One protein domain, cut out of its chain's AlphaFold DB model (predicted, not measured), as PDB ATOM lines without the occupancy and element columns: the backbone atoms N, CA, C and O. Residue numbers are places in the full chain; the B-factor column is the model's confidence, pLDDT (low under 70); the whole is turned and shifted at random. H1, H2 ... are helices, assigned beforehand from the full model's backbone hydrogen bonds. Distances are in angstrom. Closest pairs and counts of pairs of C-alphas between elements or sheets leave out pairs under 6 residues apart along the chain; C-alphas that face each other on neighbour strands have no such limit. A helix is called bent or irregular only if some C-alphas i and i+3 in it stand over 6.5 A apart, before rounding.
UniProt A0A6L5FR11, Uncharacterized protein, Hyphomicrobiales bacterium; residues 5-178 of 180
ATOM      1  N   ALA A   5     311.549 252.957 396.664       72.50
ATOM      2  CA  ALA A   5     312.520 252.655 395.616       72.50
ATOM      3  C   ALA A   5     312.128 251.434 394.761       72.50
ATOM      4  O   ALA A   5     312.382 251.434 393.560       72.50
ATOM      5  N   ALA A   6     311.497 250.412 395.354       72.31
ATOM      6  CA  ALA A   6     311.035 249.233 394.623       72.31
ATOM      7  C   ALA A   6     309.872 249.582 393.684       72.31
ATOM      8  O   ALA A   6     309.851 249.118 392.548       72.31
ATOM      9  N   ASP A   7     308.959 250.453 394.122       73.81
ATOM     10  CA  ASP A   7     307.824 250.900 393.308       73.81
ATOM     11  C   ASP A   7     308.283 251.745 392.106       73.81
ATOM     12  O   ASP A   7     307.768 251.586 391.000       73.81
ATOM     13  N   LEU A   8     309.304 252.592 392.292       76.44
ATOM     14  CA  LEU A   8     309.909 253.388 391.215       76.44
ATOM     15  C   LEU A   8     310.697 252.533 390.215       76.44
ATOM     16  O   LEU A   8     310.596 252.767 389.012       76.44
ATOM     17  N   ALA A   9     311.454 251.540 390.692       70.81
ATOM     18  CA  ALA A   9     312.162 250.602 389.824       70.81
ATOM     19  C   ALA A   9     311.167 249.801 388.968       70.81
ATOM     20  O   ALA A   9     311.252 249.823 387.743       70.81
ATOM     21  N   LEU A  10     310.138 249.224 389.599       71.75
ATOM     22  CA  LEU A  10     309.103 248.455 388.908       71.75
ATOM     23  C   LEU A  10     308.342 249.305 387.875       71.75
ATOM     24  O   LEU A  10     308.036 248.837 386.776       71.75
ATOM     25  N   ALA A  11     308.056 250.567 388.209       69.69
ATOM     26  CA  ALA A  11     307.388 251.505 387.313       69.69
ATOM     27  C   ALA A  11     308.254 251.925 386.117       69.69
ATOM     28  O   ALA A  11     307.693 252.234 385.069       69.69
ATOM     29  N   LEU A  12     309.586 251.935 386.244       75.50
ATOM     30  CA  LEU A  12     310.509 252.235 385.143       75.50
ATOM     31  C   LEU A  12     310.807 250.997 384.281       75.50
ATOM     32  O   LEU A  12     310.972 251.109 383.061       75.50
ATOM     33  N   ASP A  13     310.820 249.812 384.891       81.81
ATOM     34  CA  ASP A  13     311.095 248.545 384.213       81.81
ATOM     35  C   ASP A  13     310.016 248.208 383.173       81.81
ATOM     36  O   ASP A  13     310.326 247.876 382.027       81.81
ATOM     37  N   VAL A  14     308.735 248.355 383.526       80.31
ATOM     38  CA  VAL A  14     307.602 248.035 382.637       80.31
ATOM     39  C   VAL A  14     307.593 248.843 381.321       80.31
ATOM     40  O   VAL A  14     307.536 248.220 380.255       80.31
ATOM     41  N   PRO A  15     307.654 250.189 381.319       80.56
ATOM     42  CA  PRO A  15     307.662 250.974 380.086       80.56
ATOM     43  C   PRO A  15     308.931 250.732 379.266       80.56
ATOM     44  O   PRO A  15     308.845 250.645 378.041       80.56
ATOM     45  N   THR A  16     310.086 250.546 379.909       84.56
ATOM     46  CA  THR A  16     311.343 250.244 379.207       84.56
ATOM     47  C   THR A  16     311.251 248.910 378.466       84.56
ATOM     48  O   THR A  16     311.540 248.842 377.269       84.56
ATOM     49  N   LEU A  17     310.768 247.860 379.139       84.88
ATOM     50  CA  LEU A  17     310.532 246.550 378.528       84.88
ATOM     51  C   LEU A  17     309.557 246.639 377.350       84.88
ATOM     52  O   LEU A  17     309.776 246.005 376.318       84.88
ATOM     53  N   LEU A  18     308.504 247.444 377.482       80.94
ATOM     54  CA  LEU A  18     307.489 247.614 376.447       80.94
ATOM     55  C   LEU A  18     308.034 248.359 375.218       80.94
ATOM     56  O   LEU A  18     307.754 247.953 374.085       80.94
ATOM     57  N   VAL A  19     308.869 249.383 375.416       82.56
ATOM     58  CA  VAL A  19     309.578 250.087 374.331       82.56
ATOM     59  C   VAL A  19     310.542 249.147 373.609       82.56
ATOM     60  O   VAL A  19     310.529 249.091 372.376       82.56
ATOM     61  N   ILE A  20     311.340 248.369 374.347       86.44
ATOM     62  CA  ILE A  20     312.285 247.405 373.764       86.44
ATOM     63  C   ILE A  20     311.531 246.328 372.977       86.44
ATOM     64  O   ILE A  20     311.838 246.100 371.807       86.44
ATOM     65  N   ALA A  21     310.512 245.707 373.575       83.69
ATOM     66  CA  ALA A  21     309.723 244.662 372.928       83.69
ATOM     67  C   ALA A  21     309.055 245.165 371.642       83.69
ATOM     68  O   ALA A  21     309.083 244.484 370.617       83.69
ATOM     69  N   THR A  22     308.511 246.383 371.671       80.81
ATOM     70  CA  THR A  22     307.894 247.015 370.499       80.81
ATOM     71  C   THR A  22     308.923 247.329 369.424       80.81
ATOM     72  O   THR A  22     308.664 247.077 368.252       80.81
ATOM     73  N   SER A  23     310.107 247.810 369.806       83.44
ATOM     74  CA  SER A  23     311.204 248.077 368.869       83.44
ATOM     75  C   SER A  23     311.694 246.793 368.194       83.44
ATOM     76  O   SER A  23     311.900 246.758 366.983       83.44
ATOM     77  N   MET A  24     311.828 245.700 368.950       86.50
ATOM     78  CA  MET A  24     312.163 244.390 368.384       86.50
ATOM     79  C   MET A  24     311.058 243.885 367.450       86.50
ATOM     80  O   MET A  24     311.350 243.384 366.366       86.50
ATOM     81  N   ALA A  25     309.793 244.040 367.846       81.06
ATOM     82  CA  ALA A  25     308.638 243.650 367.048       81.06
ATOM     83  C   ALA A  25     308.560 244.426 365.722       81.06
ATOM     84  O   ALA A  25     308.347 243.817 364.674       81.06
ATOM     85  N   THR A  26     308.775 245.743 365.737       81.12
ATOM     86  CA  THR A  26     308.762 246.571 364.521       81.12
ATOM     87  C   THR A  26     309.934 246.242 363.606       81.12
ATOM     88  O   THR A  26     309.711 246.030 362.415       81.12
ATOM     89  N   LEU A  27     311.152 246.112 364.144       85.19
ATOM     90  CA  LEU A  27     312.325 245.689 363.369       85.19
ATOM     91  C   LEU A  27     312.103 244.321 362.719       85.19
ATOM     92  O   LEU A  27     312.385 244.148 361.533       85.19
ATOM     93  N   LEU A  28     311.540 243.366 363.464       83.31
ATOM     94  CA  LEU A  28     311.214 242.044 362.940       83.31
ATOM     95  C   LEU A  28     310.150 242.125 361.835       83.31
ATOM     96  O   LEU A  28     310.310 241.496 360.791       83.31
ATOM     97  N   GLY A  29     309.109 242.942 362.015       80.94
ATOM     98  CA  GLY A  29     308.081 243.192 361.001       80.94
ATOM     99  C   GLY A  29     308.637 243.789 359.707       80.94
ATOM    100  O   GLY A  29     308.290 243.317 358.619       80.94
ATOM    101  N   VAL A  30     309.534 244.773 359.821       83.12
ATOM    102  CA  VAL A  30     310.243 245.380 358.684       83.12
ATOM    103  C   VAL A  30     311.134 244.349 357.998       83.12
ATOM    104  O   VAL A  30     311.079 244.219 356.779       83.12
ATOM    105  N   PHE A  31     311.899 243.559 358.754       84.75
ATOM    106  CA  PHE A  31     312.753 242.512 358.192       84.75
ATOM    107  C   PHE A  31     311.946 241.459 357.423       84.75
ATOM    108  O   PHE A  31     312.287 241.110 356.294       84.75
ATOM    109  N   LEU A  32     310.827 241.002 357.993       82.19
ATOM    110  CA  LEU A  32     309.892 240.090 357.330       82.19
ATOM    111  C   LEU A  32     309.296 240.709 356.058       82.19
ATOM    112  O   LEU A  32     309.089 240.002 355.072       82.19
ATOM    113  N   LEU A  33     309.049 242.023 356.064       82.31
ATOM    114  CA  LEU A  33     308.496 242.732 354.912       82.31
ATOM    115  C   LEU A  33     309.528 242.811 353.787       82.31
ATOM    116  O   LEU A  33     309.196 242.536 352.636       82.31
ATOM    117  N   LEU A  34     310.781 243.125 354.121       82.56
ATOM    118  CA  LEU A  34     311.896 243.114 353.175       82.56
ATOM    119  C   LEU A  34     312.111 241.714 352.600       82.56
ATOM    120  O   LEU A  34     312.187 241.563 351.385       82.56
ATOM    121  N   ALA A  35     312.106 240.682 353.447       82.25
ATOM    122  CA  ALA A  35     312.217 239.295 353.010       82.25
ATOM    123  C   ALA A  35     311.065 238.885 352.075       82.25
ATOM    124  O   ALA A  35     311.287 238.170 351.101       82.25
ATOM    125  N   TRP A  36     309.846 239.379 352.311       81.44
ATOM    126  CA  TRP A  36     308.719 239.164 351.402       81.44
ATOM    127  C   TRP A  36     308.855 239.917 350.073       81.44
ATOM    128  O   TRP A  36     308.444 239.406 349.029       81.44
ATOM    129  N   ILE A  37     309.415 241.131 350.088       82.19
ATOM    130  CA  ILE A  37     309.706 241.882 348.861       82.19
ATOM    131  C   ILE A  37     310.756 241.136 348.030       82.19
ATOM    132  O   ILE A  37     310.601 241.065 346.811       82.19
ATOM    133  N   SER A  38     311.767 240.553 348.682       81.06
ATOM    134  CA  SER A  38     312.805 239.745 348.036       81.06
ATOM    135  C   SER A  38     312.285 238.405 347.504       81.06
ATOM    136  O   SER A  38     312.670 238.012 346.407       81.06
ATOM    137  N   ASP A  39     311.407 237.717 348.238       75.81
ATOM    138  CA  ASP A  39     310.852 236.419 347.840       75.81
ATOM    139  C   ASP A  39     309.332 236.356 348.093       75.81
ATOM    140  O   ASP A  39     308.833 235.991 349.165       75.81
ATOM    141  N   ARG A  40     308.566 236.718 347.054       73.25
ATOM    142  CA  ARG A  40     307.092 236.807 347.069       73.25
ATOM    143  C   ARG A  40     306.392 235.447 347.176       73.25
ATOM    144  O   ARG A  40     305.163 235.404 347.275       73.25
ATOM    145  N   THR A  41     307.140 234.347 347.165       67.94
ATOM    146  CA  THR A  41     306.606 232.979 347.127       67.94
ATOM    147  C   THR A  41     305.819 232.628 348.394       67.94
ATOM    148  O   THR A  41     304.820 231.907 348.348       67.94
ATOM    149  N   SER A  42     306.211 233.189 349.541       68.62
ATOM    150  CA  SER A  42     305.649 232.819 350.842       68.62
ATOM    151  C   SER A  42     304.637 233.844 351.358       68.62
ATOM    152  O   SER A  42     304.990 234.805 352.041       68.62
ATOM    153  N   ARG A  43     303.339 233.587 351.129       71.25
ATOM    154  CA  ARG A  43     302.224 234.382 351.702       71.25
ATOM    155  C   ARG A  43     302.254 234.469 353.234       71.25
ATOM    156  O   ARG A  43     301.688 235.398 353.800       71.25
ATOM    157  N   ALA A  44     302.917 233.518 353.896       71.69
ATOM    158  CA  ALA A  44     303.137 233.545 355.335       71.69
ATOM    159  C   ALA A  44     303.905 234.800 355.775       71.69
ATOM    160  O   ALA A  44     303.444 235.482 356.683       71.69
ATOM    161  N   LEU A  45     305.006 235.160 355.105       72.75
ATOM    162  CA  LEU A  45     305.834 236.305 355.510       72.75
ATOM    163  C   LEU A  45     305.047 237.619 355.489       72.75
ATOM    164  O   LEU A  45     305.075 238.351 356.474       72.75
ATOM    165  N   ALA A  46     304.283 237.864 354.420       76.75
ATOM    166  CA  ALA A  46     303.433 239.049 354.309       76.75
ATOM    167  C   ALA A  46     302.465 239.177 355.496       76.75
ATOM    168  O   ALA A  46     302.300 240.256 356.058       76.75
ATOM    169  N   TRP A  47     301.866 238.058 355.914       77.56
ATOM    170  CA  TRP A  47     300.921 238.034 357.027       77.56
ATOM    171  C   TRP A  47     301.583 238.367 358.371       77.56
ATOM    172  O   TRP A  47     301.012 239.093 359.186       77.56
ATOM    173  N   TRP A  48     302.800 237.868 358.600       76.75
ATOM    174  CA  TRP A  48     303.562 238.163 359.813       76.75
ATOM    175  C   TRP A  48     304.026 239.618 359.873       76.75
ATOM    176  O   TRP A  48     303.925 240.239 360.929       76.75
ATOM    177  N   SER A  49     304.459 240.195 358.751       79.62
ATOM    178  CA  SER A  49     304.796 241.621 358.678       79.62
ATOM    179  C   SER A  49     303.616 242.505 359.061       79.62
ATOM    180  O   SER A  49     303.765 243.407 359.883       79.62
ATOM    181  N   THR A  50     302.427 242.222 358.518       78.38
ATOM    182  CA  THR A  50     301.209 242.968 358.858       78.38
ATOM    183  C   THR A  50     300.885 242.863 360.351       78.38
ATOM    184  O   THR A  50     300.566 243.876 360.968       78.38
ATOM    185  N   ALA A  51     301.041 241.679 360.954       80.06
ATOM    186  CA  ALA A  51     300.832 241.477 362.389       80.06
ATOM    187  C   ALA A  51     301.763 242.349 363.249       80.06
ATOM    188  O   ALA A  51     301.309 243.018 364.180       80.06
ATOM    189  N   TYR A  52     303.057 242.366 362.919       77.50
ATOM    190  CA  TYR A  52     304.062 243.135 363.651       77.50
ATOM    191  C   TYR A  52     303.895 244.647 363.481       77.50
ATOM    192  O   TYR A  52     304.039 245.385 364.455       77.50
ATOM    193  N   ILE A  53     303.535 245.112 362.282       80.44
ATOM    194  CA  ILE A  53     303.247 246.532 362.035       80.44
ATOM    195  C   ILE A  53     302.007 246.970 362.823       80.44
ATOM    196  O   ILE A  53     302.034 248.022 363.461       80.44
ATOM    197  N   ILE A  54     300.950 246.151 362.848       80.88
ATOM    198  CA  ILE A  54     299.743 246.441 363.634       80.88
ATOM    199  C   ILE A  54     300.076 246.499 365.127       80.88
ATOM    200  O   ILE A  54     299.726 247.484 365.777       80.88
ATOM    201  N   GLY A  55     300.805 245.514 365.661       78.31
ATOM    202  CA  GLY A  55     301.236 245.518 367.064       78.31
ATOM    203  C   GLY A  55     302.091 246.740 367.420       78.31
ATOM    204  O   GLY A  55     301.845 247.387 368.434       78.31
ATOM    205  N   GLY A  56     303.031 247.112 366.545       77.25
ATOM    206  CA  GLY A  56     303.853 248.312 366.707       77.25
ATOM    207  C   GLY A  56     303.034 249.602 366.710       77.25
ATOM    208  O   GLY A  56     303.203 250.439 367.595       77.25
ATOM    209  N   SER A  57     302.094 249.740 365.772       75.00
ATOM    210  CA  SER A  57     301.198 250.904 365.700       75.00
ATOM    211  C   SER A  57     300.271 251.013 366.914       75.00
ATOM    212  O   SER A  57     299.984 252.120 367.369       75.00
ATOM    213  N   ALA A  58     299.857 249.876 367.486       79.88
ATOM    214  CA  ALA A  58     299.052 249.821 368.700       79.88
ATOM    215  C   ALA A  58     299.801 250.439 369.881       79.88
ATOM    216  O   ALA A  58     299.297 251.345 370.539       79.88
ATOM    217  N   VAL A  59     301.035 249.983 370.103       74.25
ATOM    218  CA  VAL A  59     301.871 250.473 371.199       74.25
ATOM    219  C   VAL A  59     302.288 251.924 370.974       74.25
ATOM    220  O   VAL A  59     302.235 252.715 371.909       74.25
ATOM    221  N   ALA A  60     302.626 252.310 369.741       76.25
ATOM    222  CA  ALA A  60     302.912 253.704 369.413       76.25
ATOM    223  C   ALA A  60     301.718 254.612 369.751       76.25
ATOM    224  O   ALA A  60     301.886 255.638 370.404       76.25
ATOM    225  N   SER A  61     300.501 254.182 369.405       73.31
ATOM    226  CA  SER A  61     299.268 254.904 369.750       73.31
ATOM    227  C   SER A  61     299.038 254.970 371.263       73.31
ATOM    228  O   SER A  61     298.567 255.987 371.767       73.31
ATOM    229  N   TRP A  62     299.391 253.914 372.002       71.88
ATOM    230  CA  TRP A  62     299.299 253.879 373.465       71.88
ATOM    231  C   TRP A  62     300.260 254.872 374.138       71.88
ATOM    232  O   TRP A  62     299.866 255.600 375.049       71.88
ATOM    233  N   ILE A  63     301.502 254.948 373.650       69.94
ATOM    234  CA  ILE A  63     302.528 255.872 374.156       69.94
ATOM    235  C   ILE A  63     302.165 257.323 373.800       69.94
ATOM    236  O   ILE A  63     302.239 258.203 374.657       69.94
ATOM    237  N   SER A  64     301.715 257.579 372.567       66.31
ATOM    238  CA  SER A  64     301.320 258.920 372.109       66.31
ATOM    239  C   SER A  64     300.001 259.418 372.717       66.31
ATOM    240  O   SER A  64     299.812 260.623 372.854       66.31
ATOM    241  N   GLY A  65     299.101 258.518 373.128       60.97
ATOM    242  CA  GLY A  65     297.772 258.842 373.662       60.97
ATOM    243  C   GLY A  65     297.742 259.579 375.009       60.97
ATOM    244  O   GLY A  65     296.660 259.943 375.467       60.97
ATOM    245  N   HIS A  66     298.894 259.841 375.633       53.81
ATOM    246  CA  HIS A  66     298.993 260.666 376.846       53.81
ATOM    247  C   HIS A  66     298.904 262.183 376.573       53.81
ATOM    248  O   HIS A  66     298.828 262.963 377.521       53.81
ATOM    249  N   GLY A  67     298.859 262.620 375.307       49.22
ATOM    250  CA  GLY A  67     298.684 264.026 374.933       49.22
ATOM    251  C   GLY A  67     297.708 264.202 373.768       49.22
ATOM    252  O   GLY A  67     297.943 263.695 372.680       49.22
ATOM    253  N   HIS A  68     296.640 264.972 373.996       47.00
ATOM    254  CA  HIS A  68     295.662 265.453 373.003       47.00
ATOM    255  C   HIS A  68     294.709 264.406 372.397       47.00
ATOM    256  O   HIS A  68     294.717 264.116 371.203       47.00
ATOM    257  N   GLY A  69     293.792 263.896 373.225       48.12
ATOM    258  CA  GLY A  69     292.645 263.126 372.751       48.12
ATOM    259  C   GLY A  69     291.630 263.990 371.993       48.12
ATOM    260  O   GLY A  69     290.996 264.869 372.573       48.12
ATOM    261  N   LEU A  70     291.399 263.673 370.716       48.81
ATOM    262  CA  LEU A  70     290.077 263.835 370.104       48.81
ATOM    263  C   LEU A  70     289.089 263.075 371.004       48.81
ATOM    264  O   LEU A  70     289.287 261.884 371.229       48.81
ATOM    265  N   GLY A  71     288.093 263.766 371.571       51.53
ATOM    266  CA  GLY A  71     287.201 263.317 372.658       51.53
ATOM    267  C   GLY A  71     286.269 262.131 372.358       51.53
ATOM    268  O   GLY A  71     285.096 262.160 372.718       51.53
ATOM    269  N   ILE A  72     286.770 261.083 371.707       56.59
ATOM    270  CA  ILE A  72     286.046 259.867 371.357       56.59
ATOM    271  C   ILE A  72     286.450 258.767 372.358       56.59
ATOM    272  O   ILE A  72     287.599 258.321 372.338       56.59
ATOM    273  N   PRO A  73     285.535 258.268 373.210       57.19
ATOM    274  CA  PRO A  73     285.857 257.283 374.252       57.19
ATOM    275  C   PRO A  73     286.390 255.949 373.701       57.19
ATOM    276  O   PRO A  73     287.128 255.248 374.382       57.19
ATOM    277  N   ILE A  74     286.078 255.617 372.445       58.38
ATOM    278  CA  ILE A  74     286.547 254.397 371.768       58.38
ATOM    279  C   ILE A  74     288.037 254.502 371.390       58.38
ATOM    280  O   ILE A  74     288.743 253.495 371.376       58.38
ATOM    281  N   ALA A  75     288.542 255.713 371.125       62.00
ATOM    282  CA  ALA A  75     289.930 255.925 370.711       62.00
ATOM    283  C   ALA A  75     290.932 255.591 371.828       62.00
ATOM    284  O   ALA A  75     292.035 255.134 371.542       62.00
ATOM    285  N   LYS A  76     290.522 255.734 373.095       64.81
ATOM    286  CA  LYS A  76     291.329 255.349 374.264       64.81
ATOM    287  C   LYS A  76     291.581 253.842 374.351       64.81
ATOM    288  O   LYS A  76     292.611 253.409 374.853       64.81
ATOM    289  N   GLU A  77     290.643 253.045 373.851       70.25
ATOM    290  CA  GLU A  77     290.628 251.584 373.999       70.25
ATOM    291  C   GLU A  77     291.116 250.859 372.737       70.25
ATOM    292  O   GLU A  77     291.383 249.653 372.756       70.25
ATOM    293  N   ALA A  78     291.282 251.609 371.645       70.44
ATOM    294  CA  ALA A  78     291.816 251.124 370.383       70.44
ATOM    295  C   ALA A  78     293.198 250.450 370.517       70.44
ATOM    296  O   ALA A  78     293.363 249.378 369.930       70.44
ATOM    297  N   PRO A  79     294.169 250.965 371.304       73.31
ATOM    298  CA  PRO A  79     295.477 250.327 371.438       73.31
ATOM    299  C   PRO A  79     295.395 248.902 371.993       73.31
ATOM    300  O   PRO A  79     295.989 247.982 371.433       73.31
ATOM    301  N   ASN A  80     294.597 248.687 373.043       73.56
ATOM    302  CA  ASN A  80     294.434 247.359 373.631       73.56
ATOM    303  C   ASN A  80     293.732 246.406 372.662       73.56
ATOM    304  O   ASN A  80     294.176 245.272 372.490       73.56
ATOM    305  N   ALA A  81     292.690 246.865 371.965       75.12
ATOM    306  CA  ALA A  81     292.026 246.057 370.945       75.12
ATOM    307  C   ALA A  81     292.989 245.657 369.809       75.12
ATOM    308  O   ALA A  81     292.988 244.496 369.388       75.12
ATOM    309  N   LEU A  82     293.846 246.579 369.352       75.62
ATOM    310  CA  LEU A  82     294.879 246.287 368.356       75.62
ATOM    311  C   LEU A  82     295.931 245.296 368.881       75.62
ATOM    312  O   LEU A  82     296.377 244.447 368.113       75.62
ATOM    313  N   LEU A  83     296.299 245.347 370.165       74.88
ATOM    314  CA  LEU A  83     297.217 244.373 370.774       74.88
ATOM    315  C   LEU A  83     296.632 242.955 370.775       74.88
ATOM    316  O   LEU A  83     297.314 242.006 370.378       74.88
ATOM    317  N   PHE A  84     295.357 242.791 371.143       75.00
ATOM    318  CA  PHE A  84     294.694 241.484 371.038       75.00
ATOM    319  C   PHE A  84     294.553 241.020 369.590       75.00
ATOM    320  O   PHE A  84     294.690 239.828 369.307       75.00
ATOM    321  N   LEU A  85     294.313 241.948 368.664       75.62
ATOM    322  CA  LEU A  85     294.270 241.643 367.238       75.62
ATOM    323  C   LEU A  85     295.640 241.184 366.721       75.62
ATOM    324  O   LEU A  85     295.714 240.202 365.981       75.62
ATOM    325  N   ALA A  86     296.724 241.829 367.159       76.00
ATOM    326  CA  ALA A  86     298.091 241.431 366.847       76.00
ATOM    327  C   ALA A  86     298.403 240.024 367.390       76.00
ATOM    328  O   ALA A  86     298.929 239.192 366.651       76.00
ATOM    329  N   LEU A  87     297.994 239.703 368.625       74.88
ATOM    330  CA  LEU A  87     298.108 238.347 369.189       74.88
ATOM    331  C   LEU A  87     297.346 237.302 368.357       74.88
ATOM    332  O   LEU A  87     297.891 236.243 368.023       74.88
ATOM    333  N   GLY A  88     296.109 237.611 367.957       70.56
ATOM    334  CA  GLY A  88     295.318 236.755 367.071       70.56
ATOM    335  C   GLY A  88     295.969 236.560 365.696       70.56
ATOM    336  O   GLY A  88     295.950 235.450 365.142       70.56
ATOM    337  N   MET A  89     296.589 237.613 365.161       70.19
ATOM    338  CA  MET A  89     297.355 237.578 363.917       70.19
ATOM    339  C   MET A  89     298.621 236.732 364.023       70.19
ATOM    340  O   MET A  89     298.843 235.926 363.120       70.19
ATOM    341  N   ILE A  90     299.388 236.831 365.111       72.00
ATOM    342  CA  ILE A  90     300.598 236.023 365.352       72.00
ATOM    343  C   ILE A  90     300.256 234.530 365.340       72.00
ATOM    344  O   ILE A  90     300.870 233.745 364.615       72.00
ATOM    345  N   TRP A  91     299.209 234.124 366.060       72.00
ATOM    346  CA  TRP A  91     298.782 232.723 366.071       72.00
ATOM    347  C   TRP A  91     298.255 232.246 364.706       72.00
ATOM    348  O   TRP A  91     298.454 231.096 364.299       72.00
ATOM    349  N   THR A  92     297.598 233.126 363.949       70.69
ATOM    350  CA  THR A  92     297.152 232.811 362.583       70.69
ATOM    351  C   THR A  92     298.327 232.707 361.610       70.69
ATOM    352  O   THR A  92     298.345 231.804 360.773       70.69
ATOM    353  N   GLY A  93     299.343 233.556 361.770       66.75
ATOM    354  CA  GLY A  93     300.599 233.483 361.038       66.75
ATOM    355  C   GLY A  93     301.348 232.178 361.307       66.75
ATOM    356  O   GLY A  93     301.849 231.562 360.364       66.75
ATOM    357  N   ALA A  94     301.382 231.709 362.559       69.44
ATOM    358  CA  ALA A  94     301.973 230.414 362.898       69.44
ATOM    359  C   ALA A  94     301.291 229.280 362.120       69.44
ATOM    360  O   ALA A  94     301.960 228.479 361.475       69.44
ATOM    361  N   ARG A  95     299.953 229.268 362.064       69.06
ATOM    362  CA  ARG A  95     299.198 228.275 361.274       69.06
ATOM    363  C   ARG A  95     299.459 228.360 359.770       69.06
ATOM    364  O   ARG A  95     299.458 227.325 359.103       69.06
ATOM    365  N   LEU A  96     299.700 229.564 359.250       70.06
ATOM    366  CA  LEU A  96     299.987 229.789 357.835       70.06
ATOM    367  C   LEU A  96     301.365 229.242 357.428       70.06
ATOM    368  O   LEU A  96     301.481 228.676 356.342       70.06
ATOM    369  N   PHE A  97     302.372 229.313 358.307       66.69
ATOM    370  CA  PHE A  97     303.668 228.646 358.090       66.69
ATOM    371  C   PHE A  97     303.546 227.121 358.004       66.69
ATOM    372  O   PHE A  97     304.290 226.485 357.261       66.69
ATOM    373  N   TYR A  98     302.577 226.536 358.709       65.12
ATOM    374  CA  TYR A  98     302.310 225.096 358.688       65.12
ATOM    375  C   TYR A  98     301.312 224.665 357.596       65.12
ATOM    376  O   TYR A  98     300.846 223.526 357.601       65.12
ATOM    377  N   GLY A  99     300.951 225.556 356.661       61.50
ATOM    378  CA  GLY A  99     300.067 225.245 355.528       61.50
ATOM    379  C   GLY A  99     298.608 224.953 355.904       61.50
ATOM    380  O   GLY A  99     297.837 224.474 355.070       61.50
ATOM    381  N   ARG A 100     298.193 225.223 357.150       62.19
ATOM    382  CA  ARG A 100     296.818 224.977 357.616       62.19
ATOM    383  C   ARG A 100     295.900 226.152 357.271       62.19
ATOM    384  O   ARG A 100     296.290 227.313 357.339       62.19
ATOM    385  N   ARG A 101     294.646 225.835 356.912       57.34
ATOM    386  CA  ARG A 101     293.615 226.815 356.520       57.34
ATOM    387  C   ARG A 101     293.451 227.914 357.575       57.34
ATOM    388  O   ARG A 101     293.227 227.632 358.755       57.34
ATOM    389  N   ILE A 102     293.490 229.158 357.108       57.44
ATOM    390  CA  ILE A 102     293.237 230.363 357.901       57.44
ATOM    391  C   ILE A 102     291.789 230.318 358.406       57.44
ATOM    392  O   ILE A 102     290.857 230.138 357.623       57.44
ATOM    393  N   ARG A 103     291.593 230.486 359.718       60.72
ATOM    394  CA  ARG A 103     290.267 230.666 360.327       60.72
ATOM    395  C   ARG A 103     290.130 232.116 360.817       60.72
ATOM    396  O   ARG A 103     290.431 232.371 361.989       60.72
ATOM    397  N   PRO A 104     289.661 233.047 359.959       59.50
ATOM    398  CA  PRO A 104     289.521 234.463 360.301       59.50
ATOM    399  C   PRO A 104     288.689 234.770 361.564       59.50
ATOM    400  O   PRO A 104     289.067 235.706 362.262       59.50
ATOM    401  N   PRO A 105     287.649 234.006 361.975       59.56
ATOM    402  CA  PRO A 105     286.912 234.357 363.199       59.56
ATOM    403  C   PRO A 105     287.776 234.307 364.464       59.56
ATOM    404  O   PRO A 105     287.585 235.080 365.395       59.56
ATOM    405  N   THR A 106     288.787 233.441 364.490       62.22
ATOM    406  CA  THR A 106     289.660 233.297 365.661       62.22
ATOM    407  C   THR A 106     290.755 234.380 365.740       62.22
ATOM    408  O   THR A 106     291.365 234.571 366.791       62.22
ATOM    409  N   LEU A 107     290.947 235.124 364.642       63.75
ATOM    410  CA  LEU A 107     291.792 236.319 364.548       63.75
ATOM    411  C   LEU A 107     291.168 237.494 365.306       63.75
ATOM    412  O   LEU A 107     291.842 238.182 366.063       63.75
ATOM    413  N   MET A 108     289.866 237.703 365.092       69.69
ATOM    414  CA  MET A 108     289.137 238.836 365.661       69.69
ATOM    415  C   MET A 108     288.587 238.546 367.054       69.69
ATOM    416  O   MET A 108     288.227 239.484 367.754       69.69
ATOM    417  N   ALA A 109     288.554 237.279 367.479       73.12
ATOM    418  CA  ALA A 109     288.007 236.874 368.770       73.12
ATOM    419  C   ALA A 109     288.584 237.684 369.944       73.12
ATOM    420  O   ALA A 109     287.811 238.213 370.730       73.12
ATOM    421  N   GLY A 110     289.909 237.861 370.035       70.19
ATOM    422  CA  GLY A 110     290.527 238.643 371.114       70.19
ATOM    423  C   GLY A 110     290.116 240.121 371.118       70.19
ATOM    424  O   GLY A 110     289.752 240.655 372.161       70.19
ATOM    425  N   ALA A 111     290.113 240.770 369.950       73.81
ATOM    426  CA  ALA A 111     289.714 242.174 369.821       73.81
ATOM    427  C   ALA A 111     288.218 242.377 370.105       73.81
ATOM    428  O   ALA A 111     287.836 243.314 370.799       73.81
ATOM    429  N   VAL A 112     287.372 241.468 369.615       76.25
ATOM    430  CA  VAL A 112     285.923 241.484 369.852       76.25
ATOM    431  C   VAL A 112     285.617 241.250 371.330       76.25
ATOM    432  O   VAL A 112     284.827 241.994 371.903       76.25
ATOM    433  N   VAL A 113     286.276 240.279 371.970       80.00
ATOM    434  CA  VAL A 113     286.136 240.023 373.413       80.00
ATOM    435  C   VAL A 113     286.551 241.250 374.224       80.00
ATOM    436  O   VAL A 113     285.832 241.618 375.149       80.00
ATOM    437  N   TRP A 114     287.645 241.926 373.857       79.00
ATOM    438  CA  TRP A 114     288.069 243.159 374.525       79.00
ATOM    439  C   TRP A 114     287.038 244.283 374.376       79.00
ATOM    440  O   TRP A 114     286.612 244.870 375.369       79.00
ATOM    441  N   LEU A 115     286.579 244.548 373.149       75.06
ATOM    442  CA  LEU A 115     285.594 245.600 372.873       75.06
ATOM    443  C   LEU A 115     284.248 245.341 373.559       75.06
ATOM    444  O   LEU A 115     283.612 246.287 374.019       75.06
ATOM    445  N   ILE A 116     283.827 244.077 373.659       77.62
ATOM    446  CA  ILE A 116     282.627 243.674 374.397       77.62
ATOM    447  C   ILE A 116     282.839 243.852 375.905       77.62
ATOM    448  O   ILE A 116     281.978 244.416 376.573       77.62
ATOM    449  N   ALA A 117     283.981 243.427 376.448       76.88
ATOM    450  CA  ALA A 117     284.255 243.517 377.881       76.88
ATOM    451  C   ALA A 117     284.323 244.969 378.379       76.88
ATOM    452  O   ALA A 117     283.756 245.290 379.420       76.88
ATOM    453  N   VAL A 118     284.930 245.869 377.602       73.62
ATOM    454  CA  VAL A 118     285.039 247.303 377.927       73.62
ATOM    455  C   VAL A 118     283.675 248.014 377.975       73.62
ATOM    456  O   VAL A 118     283.558 249.098 378.541       73.62
ATOM    457  N   ARG A 119     282.597 247.400 377.459       72.81
ATOM    458  CA  ARG A 119     281.228 247.920 377.639       72.81
ATOM    459  C   ARG A 119     280.739 247.850 379.086       72.81
ATOM    460  O   ARG A 119     279.791 248.563 379.412       72.81
ATOM    461  N   TRP A 120     281.345 247.015 379.930       75.25
ATOM    462  CA  TRP A 120     280.979 246.899 381.339       75.25
ATOM    463  C   TRP A 120     281.834 247.810 382.231       75.25
ATOM    464  O   TRP A 120     283.061 247.806 382.118       75.25
ATOM    465  N   PRO A 121     281.223 248.507 383.211       66.75
ATOM    466  CA  PRO A 121     281.939 249.396 384.134       66.75
ATOM    467  C   PRO A 121     282.952 248.659 385.028       66.75
ATOM    468  O   PRO A 121     283.878 249.274 385.545       66.75
ATOM    469  N   MET A 122     282.833 247.332 385.158       66.44
ATOM    470  CA  MET A 122     283.806 246.466 385.842       66.44
ATOM    471  C   MET A 122     285.203 246.480 385.181       66.44
ATOM    472  O   MET A 122     286.192 246.135 385.826       66.44
ATOM    473  N   PHE A 123     285.300 246.900 383.915       67.31
ATOM    474  CA  PHE A 123     286.547 246.977 383.146       67.31
ATOM    475  C   PHE A 123     286.991 248.427 382.875       67.31
ATOM    476  O   PHE A 123     287.704 248.687 381.904       67.31
ATOM    477  N   ALA A 124     286.590 249.377 383.727       65.62
ATOM    478  CA  ALA A 124     287.055 250.763 383.671       65.62
ATOM    479  C   ALA A 124     288.584 250.885 383.876       65.62
ATOM    480  O   ALA A 124     289.236 249.972 384.395       65.62
ATOM    481  N   GLU A 125     289.170 252.001 383.424       63.06
ATOM    482  CA  GLU A 125     290.604 252.314 383.565       63.06
ATOM    483  C   GLU A 125     291.084 252.086 385.018       63.06
ATOM    484  O   GLU A 125     290.454 252.539 385.969       63.06
ATOM    485  N   GLY A 126     292.175 251.326 385.196       63.44
ATOM    486  CA  GLY A 126     292.742 250.995 386.516       63.44
ATOM    487  C   GLY A 126     292.081 249.829 387.272       63.44
ATOM    488  O   GLY A 126     292.605 249.401 388.299       63.44
ATOM    489  N   GLY A 127     290.973 249.266 386.778       69.19
ATOM    490  CA  GLY A 127     290.296 248.138 387.425       69.19
ATOM    491  C   GLY A 127     291.024 246.798 387.253       69.19
ATOM    492  O   GLY A 127     291.467 246.450 386.154       69.19
ATOM    493  N   SER A 128     291.065 245.977 388.311       74.25
ATOM    494  CA  SER A 128     291.653 244.623 388.288       74.25
ATOM    495  C   SER A 128     291.045 243.711 387.210       74.25
ATOM    496  O   SER A 128     291.714 242.801 386.722       74.25
ATOM    497  N   GLY A 129     289.806 243.978 386.776       75.88
ATOM    498  CA  GLY A 129     289.139 243.246 385.697       75.88
ATOM    499  C   GLY A 129     289.896 243.295 384.365       75.88
ATOM    500  O   GLY A 129     290.009 242.271 383.691       75.88
ATOM    501  N   ARG A 130     290.484 244.444 383.996       74.19
ATOM    502  CA  ARG A 130     291.270 244.574 382.751       74.19
ATOM    503  C   ARG A 130     292.530 243.721 382.800       74.19
ATOM    504  O   ARG A 130     292.881 243.088 381.803       74.19
ATOM    505  N   LEU A 131     293.186 243.691 383.959       79.75
ATOM    506  CA  LEU A 131     294.387 242.892 384.172       79.75
ATOM    507  C   LEU A 131     294.068 241.402 384.015       79.75
ATOM    508  O   LEU A 131     294.711 240.726 383.217       79.75
ATOM    509  N   LEU A 132     293.014 240.925 384.683       83.88
ATOM    510  CA  LEU A 132     292.555 239.538 384.575       83.88
ATOM    511  C   LEU A 132     292.197 239.162 383.134       83.88
ATOM    512  O   LEU A 132     292.662 238.137 382.634       83.88
ATOM    513  N   LEU A 133     291.424 240.004 382.443       82.06
ATOM    514  CA  LEU A 133     291.035 239.762 381.055       82.06
ATOM    515  C   LEU A 133     292.257 239.660 380.135       82.06
ATOM    516  O   LEU A 133     292.321 238.780 379.274       82.06
ATOM    517  N   SER A 134     293.246 240.527 380.355       80.56
ATOM    518  CA  SER A 134     294.479 240.544 379.572       80.56
ATOM    519  C   SER A 134     295.334 239.315 379.837       80.56
ATOM    520  O   SER A 134     295.743 238.646 378.890       80.56
ATOM    521  N   SER A 135     295.545 238.957 381.103       83.44
ATOM    522  CA  SER A 135     296.306 237.766 381.484       83.44
ATOM    523  C   SER A 135     295.665 236.483 380.956       83.44
ATOM    524  O   SER A 135     296.366 235.634 380.402       83.44
ATOM    525  N   VAL A 136     294.339 236.348 381.063       85.38
ATOM    526  CA  VAL A 136     293.604 235.190 380.530       85.38
ATOM    527  C   VAL A 136     293.704 235.139 379.006       85.38
ATOM    528  O   VAL A 136     293.999 234.077 378.454       85.38
ATOM    529  N   GLY A 137     293.532 236.273 378.321       81.19
ATOM    530  CA  GLY A 137     293.667 236.353 376.866       81.19
ATOM    531  C   GLY A 137     295.069 235.967 376.385       81.19
ATOM    532  O   GLY A 137     295.210 235.101 375.520       81.19
ATOM    533  N   ILE A 138     296.110 236.555 376.982       80.88
ATOM    534  CA  ILE A 138     297.513 236.265 376.649       80.88
ATOM    535  C   ILE A 138     297.838 234.793 376.925       80.88
ATOM    536  O   ILE A 138     298.435 234.130 376.074       80.88
ATOM    537  N   SER A 139     297.414 234.260 378.073       84.19
ATOM    538  CA  SER A 139     297.618 232.852 378.433       84.19
ATOM    539  C   SER A 139     296.956 231.913 377.422       84.19
ATOM    540  O   SER A 139     297.615 231.021 376.883       84.19
ATOM    541  N   ALA A 140     295.694 232.165 377.064       81.75
ATOM    542  CA  ALA A 140     294.965 231.357 376.091       81.75
ATOM    543  C   ALA A 140     295.644 231.354 374.708       81.75
ATOM    544  O   ALA A 140     295.852 230.284 374.126       81.75
ATOM    545  N   TYR A 141     296.046 232.522 374.194       75.50
ATOM    546  CA  TYR A 141     296.753 232.625 372.910       75.50
ATOM    547  C   TYR A 141     298.149 231.986 372.949       75.50
ATOM    548  O   TYR A 141     298.563 231.340 371.980       75.50
ATOM    549  N   THR A 142     298.858 232.100 374.072       81.50
ATOM    550  CA  THR A 142     300.167 231.462 374.267       81.50
ATOM    551  C   THR A 142     300.028 229.944 374.285       81.50
ATOM    552  O   THR A 142     300.754 229.250 373.575       81.50
ATOM    553  N   PHE A 143     299.044 229.419 375.017       83.44
ATOM    554  CA  PHE A 143     298.775 227.985 375.091       83.44
ATOM    555  C   PHE A 143     298.354 227.417 373.731       83.44
ATOM    556  O   PHE A 143     298.856 226.377 373.308       83.44
ATOM    557  N   LEU A 144     297.511 228.138 372.984       78.94
ATOM    558  CA  LEU A 144     297.146 227.780 371.611       78.94
ATOM    559  C   LEU A 144     298.360 227.729 370.675       78.94
ATOM    560  O   LEU A 144     298.464 226.820 369.849       78.94
ATOM    561  N   THR A 145     299.282 228.680 370.811       74.06
ATOM    562  CA  THR A 145     300.530 228.708 370.036       74.06
ATOM    563  C   THR A 145     301.441 227.541 370.426       74.06
ATOM    564  O   THR A 145     301.958 226.847 369.550       74.06
ATOM    565  N   ALA A 146     301.567 227.255 371.724       81.19
ATOM    566  CA  ALA A 146     302.340 226.128 372.238       81.19
ATOM    567  C   ALA A 146     301.792 224.776 371.750       81.19
ATOM    568  O   ALA A 146     302.567 223.928 371.308       81.19
ATOM    569  N   ILE A 147     300.466 224.588 371.756       80.62
ATOM    570  CA  ILE A 147     299.816 223.383 371.218       80.62
ATOM    571  C   ILE A 147     300.142 223.210 369.734       80.62
ATOM    572  O   ILE A 147     300.414 222.092 369.293       80.62
ATOM    573  N   GLU A 148     300.104 224.288 368.954       74.50
ATOM    574  CA  GLU A 148     300.363 224.216 367.516       74.50
ATOM    575  C   GLU A 148     301.823 223.819 367.233       74.50
ATOM    576  O   GLU A 148     302.066 222.917 366.429       74.50
ATOM    577  N   VAL A 149     302.780 224.388 367.978       73.44
ATOM    578  CA  VAL A 149     304.205 224.014 367.911       73.44
ATOM    579  C   VAL A 149     304.433 222.568 368.366       73.44
ATOM    580  O   VAL A 149     305.195 221.832 367.734       73.44
ATOM    581  N   TRP A 150     303.776 222.133 369.445       75.94
ATOM    582  CA  TRP A 150     303.888 220.760 369.947       75.94
ATOM    583  C   TRP A 150     303.361 219.760 368.919       75.94
ATOM    584  O   TRP A 150     304.023 218.765 368.611       75.94
ATOM    585  N   ARG A 151     302.177 220.017 368.358       71.12
ATOM    586  CA  ARG A 151     301.556 219.139 367.362       71.12
ATOM    587  C   ARG A 151     302.438 218.960 366.135       71.12
ATOM    588  O   ARG A 151     302.570 217.831 365.672       71.12
ATOM    589  N   ASP A 152     303.082 220.025 365.662       64.81
ATOM    590  CA  ASP A 152     303.978 219.925 364.512       64.81
ATOM    591  C   ASP A 152     305.282 219.183 364.846       64.81
ATOM    592  O   ASP A 152     305.695 218.308 364.087       64.81
ATOM    593  N   ARG A 153     305.866 219.394 366.038       64.75
ATOM    594  CA  ARG A 153     306.997 218.570 366.522       64.75
ATOM    595  C   ARG A 153     306.667 217.076 366.563       64.75
ATOM    596  O   ARG A 153     307.554 216.253 366.359       64.75
ATOM    597  N   ARG A 154     305.408 216.722 366.838       62.62
ATOM    598  CA  ARG A 154     304.944 215.328 366.884       62.62
ATOM    599  C   ARG A 154     304.615 214.766 365.496       62.62
ATOM    600  O   ARG A 154     304.797 213.574 365.284       62.62
ATOM    601  N   ALA A 155     304.142 215.604 364.571       63.53
ATOM    602  CA  ALA A 155     303.831 215.222 363.189       63.53
ATOM    603  C   ALA A 155     305.080 215.150 362.292       63.53
ATOM    604  O   ALA A 155     305.139 214.345 361.367       63.53
ATOM    605  N   ARG A 156     306.091 215.968 362.588       58.50
ATOM    606  CA  ARG A 156     307.429 215.926 361.996       58.50
ATOM    607  C   ARG A 156     308.443 215.815 363.132       58.50
ATOM    608  O   ARG A 156     309.022 216.835 363.518       58.50
ATOM    609  N   PRO A 157     308.676 214.607 363.680       59.59
ATOM    610  CA  PRO A 157     309.815 214.382 364.554       59.59
ATOM    611  C   PRO A 157     311.051 214.812 363.767       59.59
ATOM    612  O   PRO A 157     311.420 214.172 362.783       59.59
ATOM    613  N   ARG A 158     311.636 215.965 364.113       57.53
ATOM    614  CA  ARG A 158     312.884 216.395 363.487       57.53
ATOM    615  C   ARG A 158     313.880 215.267 363.731       57.53
ATOM    616  O   ARG A 158     314.039 214.886 364.894       57.53
ATOM    617  N   PRO A 159     314.526 214.728 362.686       51.16
ATOM    618  CA  PRO A 159     315.614 213.803 362.901       51.16
ATOM    619  C   PRO A 159     316.605 214.496 363.830       51.16
ATOM    620  O   PRO A 159     316.969 215.657 363.632       51.16
ATOM    621  N   HIS A 160     316.966 213.784 364.884       62.97
ATOM    622  CA  HIS A 160     318.083 214.088 365.756       62.97
ATOM    623  C   HIS A 160     319.295 214.575 364.932       62.97
ATOM    624  O   HIS A 160     319.467 214.237 363.760       62.97
ATOM    625  N   TRP A 161     320.148 215.367 365.577       52.16
ATOM    626  CA  TRP A 161     321.233 216.183 365.017       52.16
ATOM    627  C   TRP A 161     322.122 215.644 363.854       52.16
ATOM    628  O   TRP A 161     322.627 216.497 363.115       52.16
ATOM    629  N   PRO A 162     322.316 214.329 363.580       59.81
ATOM    630  CA  PRO A 162     323.071 213.870 362.407       59.81
ATOM    631  C   PRO A 162     322.575 214.379 361.048       59.81
ATOM    632  O   PRO A 162     323.399 214.592 360.164       59.81
ATOM    633  N   VAL A 163     321.279 214.638 360.842       61.34
ATOM    634  CA  VAL A 163     320.793 215.053 359.506       61.34
ATOM    635  C   VAL A 163     321.250 216.472 359.144       61.34
ATOM    636  O   VAL A 163     321.625 216.727 358.005       61.34
ATOM    637  N   THR A 164     321.344 217.381 360.115       68.81
ATOM    638  CA  THR A 164     321.938 218.719 359.921       68.81
ATOM    639  C   THR A 164     323.434 218.669 359.586       68.81
ATOM    640  O   THR A 164     323.921 219.492 358.807       68.81
ATOM    641  N   ILE A 165     324.163 217.679 360.110       71.31
ATOM    642  CA  ILE A 165     325.575 217.462 359.763       71.31
ATOM    643  C   ILE A 165     325.691 216.911 358.341       71.31
ATOM    644  O   ILE A 165     326.482 217.413 357.549       71.31
ATOM    645  N   VAL A 166     324.859 215.934 357.979       72.56
ATOM    646  CA  VAL A 166     324.882 215.347 356.634       72.56
ATOM    647  C   VAL A 166     324.484 216.381 355.575       72.56
ATOM    648  O   VAL A 166     325.155 216.484 354.549       72.56
ATOM    649  N   TYR A 167     323.470 217.218 355.820       71.75
ATOM    650  CA  TYR A 167     323.080 218.268 354.868       71.75
ATOM    651  C   TYR A 167     324.150 219.355 354.706       71.75
ATOM    652  O   TYR A 167     324.416 219.775 353.577       71.75
ATOM    653  N   SER A 168     324.805 219.780 355.792       68.81
ATOM    654  CA  SER A 168     325.898 220.759 355.704       68.81
ATOM    655  C   SER A 168     327.140 220.176 355.016       68.81
ATOM    656  O   SER A 168     327.739 220.849 354.175       68.81
ATOM    657  N   ALA A 169     327.465 218.902 355.262       71.19
ATOM    658  CA  ALA A 169     328.533 218.188 354.560       71.19
ATOM    659  C   ALA A 169     328.240 218.037 353.056       71.19
ATOM    660  O   ALA A 169     329.112 218.290 352.225       71.19
ATOM    661  N   THR A 170     327.000 217.705 352.689       70.19
ATOM    662  CA  THR A 170     326.616 217.487 351.282       70.19
ATOM    663  C   THR A 170     326.620 218.790 350.475       70.19
ATOM    664  O   THR A 170     327.055 218.805 349.322       70.19
ATOM    665  N   ILE A 171     326.194 219.909 351.077       72.69
ATOM    666  CA  ILE A 171     326.262 221.236 350.443       72.69
ATOM    667  C   ILE A 171     327.717 221.659 350.221       72.69
ATOM    668  O   ILE A 171     328.045 222.120 349.130       72.69
ATOM    669  N   ARG A 172     328.599 221.429 351.203       68.94
ATOM    670  CA  ARG A 172     330.027 221.776 351.109       68.94
ATOM    671  C   ARG A 172     330.770 220.947 350.053       68.94
ATOM    672  O   ARG A 172     331.681 221.452 349.406       68.94
ATOM    673  N   MET A 173     330.361 219.695 349.841       66.25
ATOM    674  CA  MET A 173     330.924 218.840 348.787       66.25
ATOM    675  C   MET A 173     330.477 219.257 347.381       66.25
ATOM    676  O   MET A 173     331.258 219.152 346.437       66.25
ATOM    677  N   ARG A 174     329.244 219.756 347.219       63.41
ATOM    678  CA  ARG A 174     328.769 220.247 345.912       63.41
ATOM    679  C   ARG A 174     329.476 221.523 345.471       63.41
ATOM    680  O   ARG A 174     329.779 221.641 344.289       63.41
ATOM    681  N   THR A 175     329.780 222.434 346.391       65.06
ATOM    682  CA  THR A 175     330.532 223.657 346.070       65.06
ATOM    683  C   THR A 175     331.999 223.376 345.752       65.06
ATOM    684  O   THR A 175     332.523 223.973 344.822       65.06
ATOM    685  N   ALA A 176     332.637 222.413 346.426       62.06
ATOM    686  CA  ALA A 176     334.022 222.023 346.129       62.06
ATOM    687  C   ALA A 176     334.197 221.340 344.756       62.06
ATOM    688  O   ALA A 176     335.282 221.374 344.186       62.06
ATOM    689  N   ARG A 177     333.136 220.729 344.209       60.19
ATOM    690  CA  ARG A 177     333.162 220.051 342.900       60.19
ATOM    691  C   ARG A 177     332.874 220.982 341.713       60.19
ATOM    692  O   ARG A 177     333.044 220.563 340.580       60.19
ATOM    693  N   GLN A 178     332.411 222.212 341.951       61.41
ATOM    694  CA  GLN A 178     332.162 223.203 340.890       61.41
ATOM    695  C   GLN A 178     333.330 224.180 340.680       61.41
ATOM    696  O   GLN A 178     333.277 224.990 339.760       61.41
TER     697      GLN A 178
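AT A GLANCE: This is residues 5 to 178 of the 180 residues of an uncharacterized protein of Hyphomicrobiales bacterium (UniProt A0A6L5FR11). Helices H2, H3 and H4 lie side by side in a row; H1 packs on H2 at one edge, and H5 packs along H3 over one face. Residues 153 to 178, with H6, stick out as an arm. The 174 printed residues, all helix in class, hold H1 to H6, loose at a radius of gyration of the C-alphas of 20.6 A, spanning 69 by 37 by 31 A.

IN THESE COORDINATES: Find C-alpha 5 at (312.520, 252.655, 395.616); H1 runs 49.3 A to residue 38. Then come H2, residues 43 to 64; H3, residues 78 to 97; H4, residues 105 to 117, irregular, C-alphas 107 and 110 being 7.1 A apart; H5, residues 128 to 155, 40.5 A; and H6, residues 162 to 176, with C-alpha 176 at (334.022, 222.023, 346.129).

HOW THE PARTS SIT: H1, with residues 22 to 36 alone, touches H2 in a hairpin, closest C-alphas Gly 29 and Ser 49, 4.3 A. H3, the hub, touches H5 at Trp 91 and Thr 145, C-alphas 5.9 A apart. H3, H4 and H5 form an up and down bundle, each running against the one before. O i to N i+4 pairs are all within hydrogen-bond range in H2, H3, H5 and H6, 29 of 30 in H1 and 7 of 9 in H4.

THE WHOLE: Pro 121 and Arg 177 have the farthest C-alphas, 72.0 A. There is no cut; H2 to H3 is the long link. Look for pLDDT under 70 in 60 residues, among them 63 to 76.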